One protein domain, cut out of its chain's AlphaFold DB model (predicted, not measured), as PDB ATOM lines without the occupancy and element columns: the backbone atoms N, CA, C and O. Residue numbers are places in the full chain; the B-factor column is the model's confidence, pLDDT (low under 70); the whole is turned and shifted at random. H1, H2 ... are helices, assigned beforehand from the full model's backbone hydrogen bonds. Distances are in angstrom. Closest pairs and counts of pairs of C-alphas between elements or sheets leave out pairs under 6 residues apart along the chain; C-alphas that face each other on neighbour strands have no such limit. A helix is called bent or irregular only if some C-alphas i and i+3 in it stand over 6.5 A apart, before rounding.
ATOM      1  N   ILE A   2       2.708 -12.905 -15.884       96.31
ATOM      2  CA  ILE A   2       3.402 -14.008 -15.204       96.31
ATOM      3  C   ILE A   2       3.461 -15.256 -16.086       96.31
ATOM      4  O   ILE A   2       4.458 -15.966 -16.057       96.31
ATOM      5  N   ARG A   3       2.469 -15.491 -16.953       97.62
ATOM      6  CA  ARG A   3       2.433 -16.676 -17.828       97.62
ATOM      7  C   ARG A   3       3.575 -16.711 -18.851       97.62
ATOM      8  O   ARG A   3       3.858 -17.784 -19.369       97.62
ATOM      9  N   LYS A   4       4.207 -15.571 -19.160       96.31
ATOM     10  CA  LYS A   4       5.395 -15.481 -20.034       96.31
ATOM     11  C   LYS A   4       6.689 -15.245 -19.254       96.31
ATOM     12  O   LYS A   4       7.719 -15.789 -19.633       96.31
ATOM     13  N   GLU A   5       6.651 -14.411 -18.216       95.69
ATOM     14  CA  GLU A   5       7.848 -14.010 -17.455       95.69
ATOM     15  C   GLU A   5       8.320 -15.079 -16.460       95.69
ATOM     16  O   GLU A   5       9.521 -15.248 -16.271       95.69
ATOM     17  N   ASP A   6       7.383 -15.786 -15.830       95.44
ATOM     18  CA  ASP A   6       7.622 -16.838 -14.835       95.44
ATOM     19  C   ASP A   6       6.607 -17.974 -15.080       95.44
ATOM     20  O   ASP A   6       5.625 -18.130 -14.339       95.44
ATOM     21  N   PRO A   7       6.744 -18.684 -16.220       96.06
ATOM     22  CA  PRO A   7       5.725 -19.598 -16.705       96.06
ATOM     23  C   PRO A   7       5.528 -20.777 -15.750       96.06
ATOM     24  O   PRO A   7       6.472 -21.389 -15.254       96.06
ATOM     25  N   TYR A   8       4.266 -21.137 -15.546       95.81
ATOM     26  CA  TYR A   8       3.842 -22.264 -14.721       95.81
ATOM     27  C   TYR A   8       2.948 -23.214 -15.524       95.81
ATOM     28  O   TYR A   8       2.447 -22.874 -16.599       95.81
ATOM     29  N   ALA A   9       2.711 -24.410 -14.981       94.44
ATOM     30  CA  ALA A   9       1.961 -25.470 -15.652       94.44
ATOM     31  C   ALA A   9       2.537 -25.790 -17.047       94.44
ATOM     32  O   ALA A   9       3.617 -26.364 -17.123       94.44
ATOM     33  N   ALA A  10       1.821 -25.454 -18.123       96.06
ATOM     34  CA  ALA A  10       2.247 -25.684 -19.505       96.06
ATOM     35  C   ALA A  10       2.280 -24.394 -20.347       96.06
ATOM     36  O   ALA A  10       2.319 -24.467 -21.574       96.06
ATOM     37  N   TYR A  11       2.228 -23.208 -19.718       97.50
ATOM     38  CA  TYR A  11       2.221 -21.928 -20.444       97.50
ATOM     39  C   TYR A  11       3.517 -21.667 -21.229       97.50
ATOM     40  O   TYR A  11       3.485 -20.938 -22.215       97.50
ATOM     41  N   ASP A  12       4.626 -22.304 -20.848       97.12
ATOM     42  CA  ASP A  12       5.904 -22.297 -21.574       97.12
ATOM     43  C   ASP A  12       5.853 -23.046 -22.917       97.12
ATOM     44  O   ASP A  12       6.721 -22.851 -23.767       97.12
ATOM     45  N   LYS A  13       4.836 -23.890 -23.123       96.69
ATOM     46  CA  LYS A  13       4.647 -24.715 -24.329       96.69
ATOM     47  C   LYS A  13       3.528 -24.216 -25.239       96.69
ATOM     48  O   LYS A  13       3.255 -24.844 -26.257       96.69
ATOM     49  N   LEU A  14       2.858 -23.134 -24.857       96.94
ATOM     50  CA  LEU A  14       1.701 -22.589 -25.559       96.94
ATOM     51  C   LEU A  14       2.082 -21.275 -26.242       96.94
ATOM     52  O   LEU A  14       2.727 -20.405 -25.646       96.94
ATOM     53  N   ASP A  15       1.652 -21.111 -27.489       97.25
ATOM     54  CA  ASP A  15       1.872 -19.886 -28.242       97.25
ATOM     55  C   ASP A  15       0.724 -18.899 -28.021       97.25
ATOM     56  O   ASP A  15      -0.422 -19.135 -28.412       97.25
ATOM     57  N   PHE A  16       1.036 -17.766 -27.407       97.69
ATOM     58  CA  PHE A  16       0.060 -16.716 -27.160       97.69
ATOM     59  C   PHE A  16       0.702 -15.342 -27.028       97.69
ATOM     60  O   PHE A  16       1.860 -15.227 -26.621       97.69
ATOM     61  N   GLU A  17      -0.084 -14.313 -27.311       97.50
ATOM     62  CA  GLU A  17       0.317 -12.914 -27.232       97.50
ATOM     63  C   GLU A  17      -0.152 -12.253 -25.931       97.50
ATOM     64  O   GLU A  17      -1.258 -12.485 -25.438       97.50
ATOM     65  N   VAL A  18       0.690 -11.381 -25.372       97.69
ATOM     66  CA  VAL A  18       0.307 -10.543 -24.228       97.69
ATOM     67  C   VAL A  18      -0.360  -9.283 -24.762       97.69
ATOM     68  O   VAL A  18       0.289  -8.413 -25.344       97.69
ATOM     69  N   ILE A  19      -1.671  -9.178 -24.560       97.88
ATOM     70  CA  ILE A  19      -2.448  -8.041 -25.044       97.88
ATOM     71  C   ILE A  19      -2.198  -6.814 -24.166       97.88
ATOM     72  O   ILE A  19      -2.391  -6.844 -22.954       97.88
ATOM     73  N   VAL A  20      -1.843  -5.697 -24.799       97.44
ATOM     74  CA  VAL A  20      -1.647  -4.405 -24.135       97.44
ATOM     75  C   VAL A  20      -2.379  -3.289 -24.876       97.44
ATOM     76  O   VAL A  20      -2.529  -3.321 -26.095       97.44
ATOM     77  N   GLU A  21      -2.809  -2.275 -24.131       97.75
ATOM     78  CA  GLU A  21      -3.387  -1.031 -24.649       97.75
ATOM     79  C   GLU A  21      -2.667   0.169 -24.026       97.75
ATOM     80  O   GLU A  21      -2.151   0.073 -22.910       97.75
ATOM     81  N   ARG A  22      -2.614   1.303 -24.738       96.88
ATOM     82  CA  ARG A  22      -1.812   2.475 -24.326       96.88
ATOM     83  C   ARG A  22      -2.610   3.589 -23.651       96.88
ATOM     84  O   ARG A  22      -2.025   4.356 -22.895       96.88
ATOM     85  N   ASP A  23      -3.917   3.660 -23.893       96.69
ATOM     86  CA  ASP A  23      -4.728   4.816 -23.482       96.69
ATOM     87  C   ASP A  23      -4.990   4.868 -21.962       96.69
ATOM     88  O   ASP A  23      -5.317   5.922 -21.425       96.69
ATOM     89  N   GLY A  24      -4.860   3.743 -21.245       92.56
ATOM     90  CA  GLY A  24      -5.000   3.674 -19.778       92.56
ATOM     91  C   GLY A  24      -6.417   3.905 -19.224       92.56
ATOM     92  O   GLY A  24      -6.664   3.712 -18.028       92.56
ATOM     93  N   ASP A  25      -7.378   4.258 -20.074       95.25
ATOM     94  CA  ASP A  25      -8.763   4.538 -19.707       95.25
ATOM     95  C   ASP A  25      -9.594   3.254 -19.477       95.25
ATOM     96  O   ASP A  25      -9.090   2.122 -19.437       95.25
ATOM     97  N   VAL A  26     -10.893   3.410 -19.207       96.62
ATOM     98  CA  VAL A  26     -11.802   2.263 -19.029       96.62
ATOM     99  C   VAL A  26     -11.973   1.478 -20.333       96.62
ATOM    100  O   VAL A  26     -12.059   0.249 -20.300       96.62
ATOM    101  N   ARG A  27     -11.971   2.161 -21.482       97.31
ATOM    102  CA  ARG A  27     -12.128   1.539 -22.800       97.31
ATOM    103  C   ARG A  27     -10.942   0.634 -23.132       97.31
ATOM    104  O   ARG A  27     -11.164  -0.508 -23.519       97.31
ATOM    105  N   ALA A  28      -9.711   1.087 -22.920       97.94
ATOM    106  CA  ALA A  28      -8.489   0.302 -23.052       97.94
ATOM    107  C   ALA A  28      -8.557  -0.970 -22.200       97.94
ATOM    108  O   ALA A  28      -8.354  -2.070 -22.706       97.94
ATOM    109  N   LYS A  29      -8.954  -0.846 -20.927       96.25
ATOM    110  CA  LYS A  29      -9.143  -2.005 -20.037       96.25
ATOM    111  C   LYS A  29     -10.206  -2.987 -20.539       96.25
ATOM    112  O   LYS A  29     -10.061  -4.192 -20.338       96.25
ATOM    113  N   ALA A  30     -11.282  -2.503 -21.159       96.81
ATOM    114  CA  ALA A  30     -12.304  -3.361 -21.755       96.81
ATOM    115  C   ALA A  30     -11.789  -4.076 -23.018       96.81
ATOM    116  O   ALA A  30     -12.042  -5.266 -23.193       96.81
ATOM    117  N   LEU A  31     -11.029  -3.372 -23.865       98.00
ATOM    118  CA  LEU A  31     -10.428  -3.929 -25.079       98.00
ATOM    119  C   LEU A  31      -9.386  -5.006 -24.770       98.00
ATOM    120  O   LEU A  31      -9.411  -6.048 -25.424       98.00
ATOM    121  N   VAL A  32      -8.530  -4.789 -23.763       98.06
ATOM    122  CA  VAL A  32      -7.575  -5.804 -23.289       98.06
ATOM    123  C   VAL A  32      -8.319  -7.085 -22.924       98.06
ATOM    124  O   VAL A  32      -8.066  -8.113 -23.539       98.06
ATOM    125  N   ARG A  33      -9.323  -7.017 -22.038       96.94
ATOM    126  CA  ARG A  33     -10.082  -8.206 -21.605       96.94
ATOM    127  C   ARG A  33     -10.801  -8.922 -22.745       96.94
ATOM    128  O   ARG A  33     -10.810 -10.151 -22.808       96.94
ATOM    129  N   ALA A  34     -11.408  -8.164 -23.657       97.38
ATOM    130  CA  ALA A  34     -12.070  -8.740 -24.824       97.38
ATOM    131  C   ALA A  34     -11.073  -9.513 -25.702       97.38
ATOM    132  O   ALA A  34     -11.354 -10.633 -26.118       97.38
ATOM    133  N   ARG A  35      -9.887  -8.949 -25.943       98.44
ATOM    134  CA  ARG A  35      -8.831  -9.588 -26.740       98.44
ATOM    135  C   ARG A  35      -8.162 -10.758 -26.021       98.44
ATOM    136  O   ARG A  35      -7.954 -11.788 -26.647       98.44
ATOM    137  N   GLU A  36      -7.929 -10.659 -24.716       98.38
ATOM    138  CA  GLU A  36      -7.454 -11.777 -23.890       98.38
ATOM    139  C   GLU A  36      -8.428 -12.958 -23.896       98.38
ATOM    140  O   GLU A  36      -8.005 -14.105 -23.765       98.38
ATOM    141  N   THR A  37      -9.730 -12.704 -24.069       98.25
ATOM    142  CA  THR A  37     -10.728 -13.772 -24.208       98.25
ATOM    143  C   THR A  37     -10.499 -14.568 -25.494       98.25
ATOM    144  O   THR A  37     -10.477 -15.795 -25.444       98.25
ATOM    145  N   TYR A  38     -10.264 -13.896 -26.627       98.19
ATOM    146  CA  TYR A  38      -9.914 -14.573 -27.882       98.19
ATOM    147  C   TYR A  38      -8.571 -15.301 -27.777       98.19
ATOM    148  O   TYR A  38      -8.454 -16.441 -28.218       98.19
ATOM    149  N   GLU A  39      -7.584 -14.695 -27.115       98.12
ATOM    150  CA  GLU A  39      -6.295 -15.349 -26.881       98.12
ATOM    151  C   GLU A  39      -6.439 -16.596 -25.995       98.12
ATOM    152  O   GLU A  39      -5.816 -17.627 -26.234       98.12
ATOM    153  N   SER A  40      -7.336 -16.547 -25.008       98.25
ATOM    154  CA  SER A  40      -7.662 -17.704 -24.170       98.25
ATOM    155  C   SER A  40      -8.300 -18.830 -24.985       98.25
ATOM    156  O   SER A  40      -7.988 -19.993 -24.745       98.25
ATOM    157  N   MET A  41      -9.150 -18.513 -25.970       98.44
ATOM    158  CA  MET A  41      -9.699 -19.516 -26.896       98.44
ATOM    159  C   MET A  41      -8.586 -20.179 -27.716       98.44
ATOM    160  O   MET A  41      -8.524 -21.405 -27.759       98.44
ATOM    161  N   LYS A  42      -7.651 -19.389 -28.264       98.31
ATOM    162  CA  LYS A  42      -6.469 -19.895 -28.987       98.31
ATOM    163  C   LYS A  42      -5.624 -20.833 -28.115       98.31
ATOM    164  O   LYS A  42      -5.130 -21.852 -28.592       98.31
ATOM    165  N   ILE A  43      -5.443 -20.502 -26.835       98.31
ATOM    166  CA  ILE A  43      -4.728 -21.359 -25.878       98.31
ATOM    167  C   ILE A  43      -5.482 -22.676 -25.644       98.31
ATOM    168  O   ILE A  43      -4.859 -23.736 -25.616       98.31
ATOM    169  N   ILE A  44      -6.808 -22.623 -25.482       98.38
ATOM    170  CA  ILE A  44      -7.642 -23.814 -25.268       98.38
ATOM    171  C   ILE A  44      -7.560 -24.756 -26.473       98.38
ATOM    172  O   ILE A  44      -7.357 -25.952 -26.278       98.38
ATOM    173  N   GLU A  45      -7.666 -24.234 -27.696       98.50
ATOM    174  CA  GLU A  45      -7.537 -25.030 -28.925       98.50
ATOM    175  C   GLU A  45      -6.171 -25.723 -29.002       98.50
ATOM    176  O   GLU A  45      -6.105 -26.943 -29.137       98.50
ATOM    177  N   GLN A  46      -5.078 -24.983 -28.778       98.25
ATOM    178  CA  GLN A  46      -3.730 -25.563 -28.738       98.25
ATOM    179  C   GLN A  46      -3.578 -26.657 -27.677       98.25
ATOM    180  O   GLN A  46      -2.926 -27.672 -27.928       98.25
ATOM    181  N   ALA A  47      -4.149 -26.456 -26.486       97.38
ATOM    182  CA  ALA A  47      -4.080 -27.429 -25.404       97.38
ATOM    183  C   ALA A  47      -4.868 -28.708 -25.724       97.38
ATOM    184  O   ALA A  47      -4.432 -29.790 -25.335       97.38
ATOM    185  N   LEU A  48      -5.997 -28.598 -26.433       97.56
ATOM    186  CA  LEU A  48      -6.783 -29.746 -26.892       97.56
ATOM    187  C   LEU A  48      -6.051 -30.526 -27.989       97.56
ATOM    188  O   LEU A  48      -5.964 -31.749 -27.899       97.56
ATOM    189  N   ASP A  49      -5.477 -29.828 -28.970       97.62
ATOM    190  CA  ASP A  49      -4.757 -30.449 -30.089       97.62
ATOM    191  C   ASP A  49      -3.473 -31.165 -29.642       97.62
ATOM    192  O   ASP A  49      -3.064 -32.159 -30.243       97.62
ATOM    193  N   ASN A  50      -2.842 -30.680 -28.568       96.00
ATOM    194  CA  ASN A  50      -1.570 -31.193 -28.058       96.00
ATOM    195  C   ASN A  50      -1.704 -31.918 -26.711       96.00
ATOM    196  O   ASN A  50      -0.710 -32.052 -25.994       96.00
ATOM    197  N   LEU A  51      -2.906 -32.373 -26.338       96.12
ATOM    198  CA  LEU A  51      -3.141 -33.010 -25.042       96.12
ATOM    199  C   LEU A  51      -2.385 -34.352 -24.949       96.12
ATOM    200  O   LEU A  51      -2.745 -35.305 -25.648       96.12
ATOM    201  N   PRO A  52      -1.352 -34.479 -24.091       95.06
ATOM    202  CA  PRO A  52      -0.622 -35.732 -23.977       95.06
ATOM    203  C   PRO A  52      -1.455 -36.777 -23.216       95.06
ATOM    204  O   PRO A  52      -2.180 -36.428 -22.279       95.06
ATOM    205  N   PRO A  53      -1.329 -38.072 -23.551       95.69
ATOM    206  CA  PRO A  53      -1.862 -39.132 -22.707       95.69
ATOM    207  C   PRO A  53      -1.040 -39.239 -21.414       95.69
ATOM    208  O   PRO A  53       0.157 -38.951 -21.400       95.69
ATOM    209  N   GLY A  54      -1.658 -39.707 -20.330       95.56
ATOM    210  CA  GLY A  54      -0.964 -39.955 -19.067       95.56
ATOM    211  C   GLY A  54      -1.867 -39.818 -17.849       95.56
ATOM    212  O   GLY A  54      -3.066 -39.554 -17.966       95.56
ATOM    213  N   ASP A  55      -1.273 -39.999 -16.672       95.38
ATOM    214  CA  ASP A  55      -1.964 -39.811 -15.402       95.38
ATOM    215  C   ASP A  55      -2.258 -38.327 -15.157       95.38
ATOM    216  O   ASP A  55      -1.401 -37.459 -15.327       95.38
ATOM    217  N   ILE A  56      -3.474 -38.034 -14.699       95.00
ATOM    218  CA  ILE A  56      -3.945 -36.665 -14.429       95.00
ATOM    219  C   ILE A  56      -3.762 -36.237 -12.966       95.00
ATOM    220  O   ILE A  56      -4.131 -35.126 -12.589       95.00
ATOM    221  N   ALA A  57      -3.237 -37.124 -12.120       94.94
ATOM    222  CA  ALA A  57      -3.079 -36.880 -10.695       94.94
ATOM    223  C   ALA A  57      -1.859 -37.611 -10.136       94.94
ATOM    224  O   ALA A  57      -1.570 -38.749 -10.496       94.94
TER     225      ALA A  57
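This is residues 2 to 57 of the 152 residues of the protein "Hydrogenase large subunit" of Candidatus Bathyarchaeota archaeon (UniProt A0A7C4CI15). One long helix, H2, makes most of the long axis, and the extended residues 14 to 21 of the link before it run side by side with it, the other way along that axis. The four-residue helix H1 sits beyond this link, away from H2, while residues 51 to 57 stick out as a tail past the last turn of H2 and add to the length. The printed part has 56 residues, with two named helices in the order H1, H2 and no named strand; its class is all helix. It is loose, with a radius of gyration of the C-alphas of 14.1 A, and spans 45 by 22 by 18 A.

H1, residues 2 to 5, and H2, residues 26 to 49, are apart, with no C-alpha of the one within 8 A of the other. A long link of 20 residues, 6 to 25, joins them. In H2 every pair of O i and N i+4 is within hydrogen-bond range; H1 is too short for such a pair, and its one pair of O i and N i+3 is within range.

H1 begins at C-alpha 2, at (3.402, -14.008, -15.204), and ends at Glu 5. H2 is 35.2 A long from C-alpha 26, at (-11.802, 2.263, -19.029), to C-alpha 49, at (-4.757, -30.449, -30.089). Neither helix is bent.

The two C-alphas farthest apart are those of Asp 23 and Asp 55, at 45.4 A. Residues 22 to 27 and 51 to 57 stand free; without them the body spans 32 by 22 by 11 A. The printed part has no cut, and no printed residue has a pLDDT under 70; the mean of the printed part is 96.9.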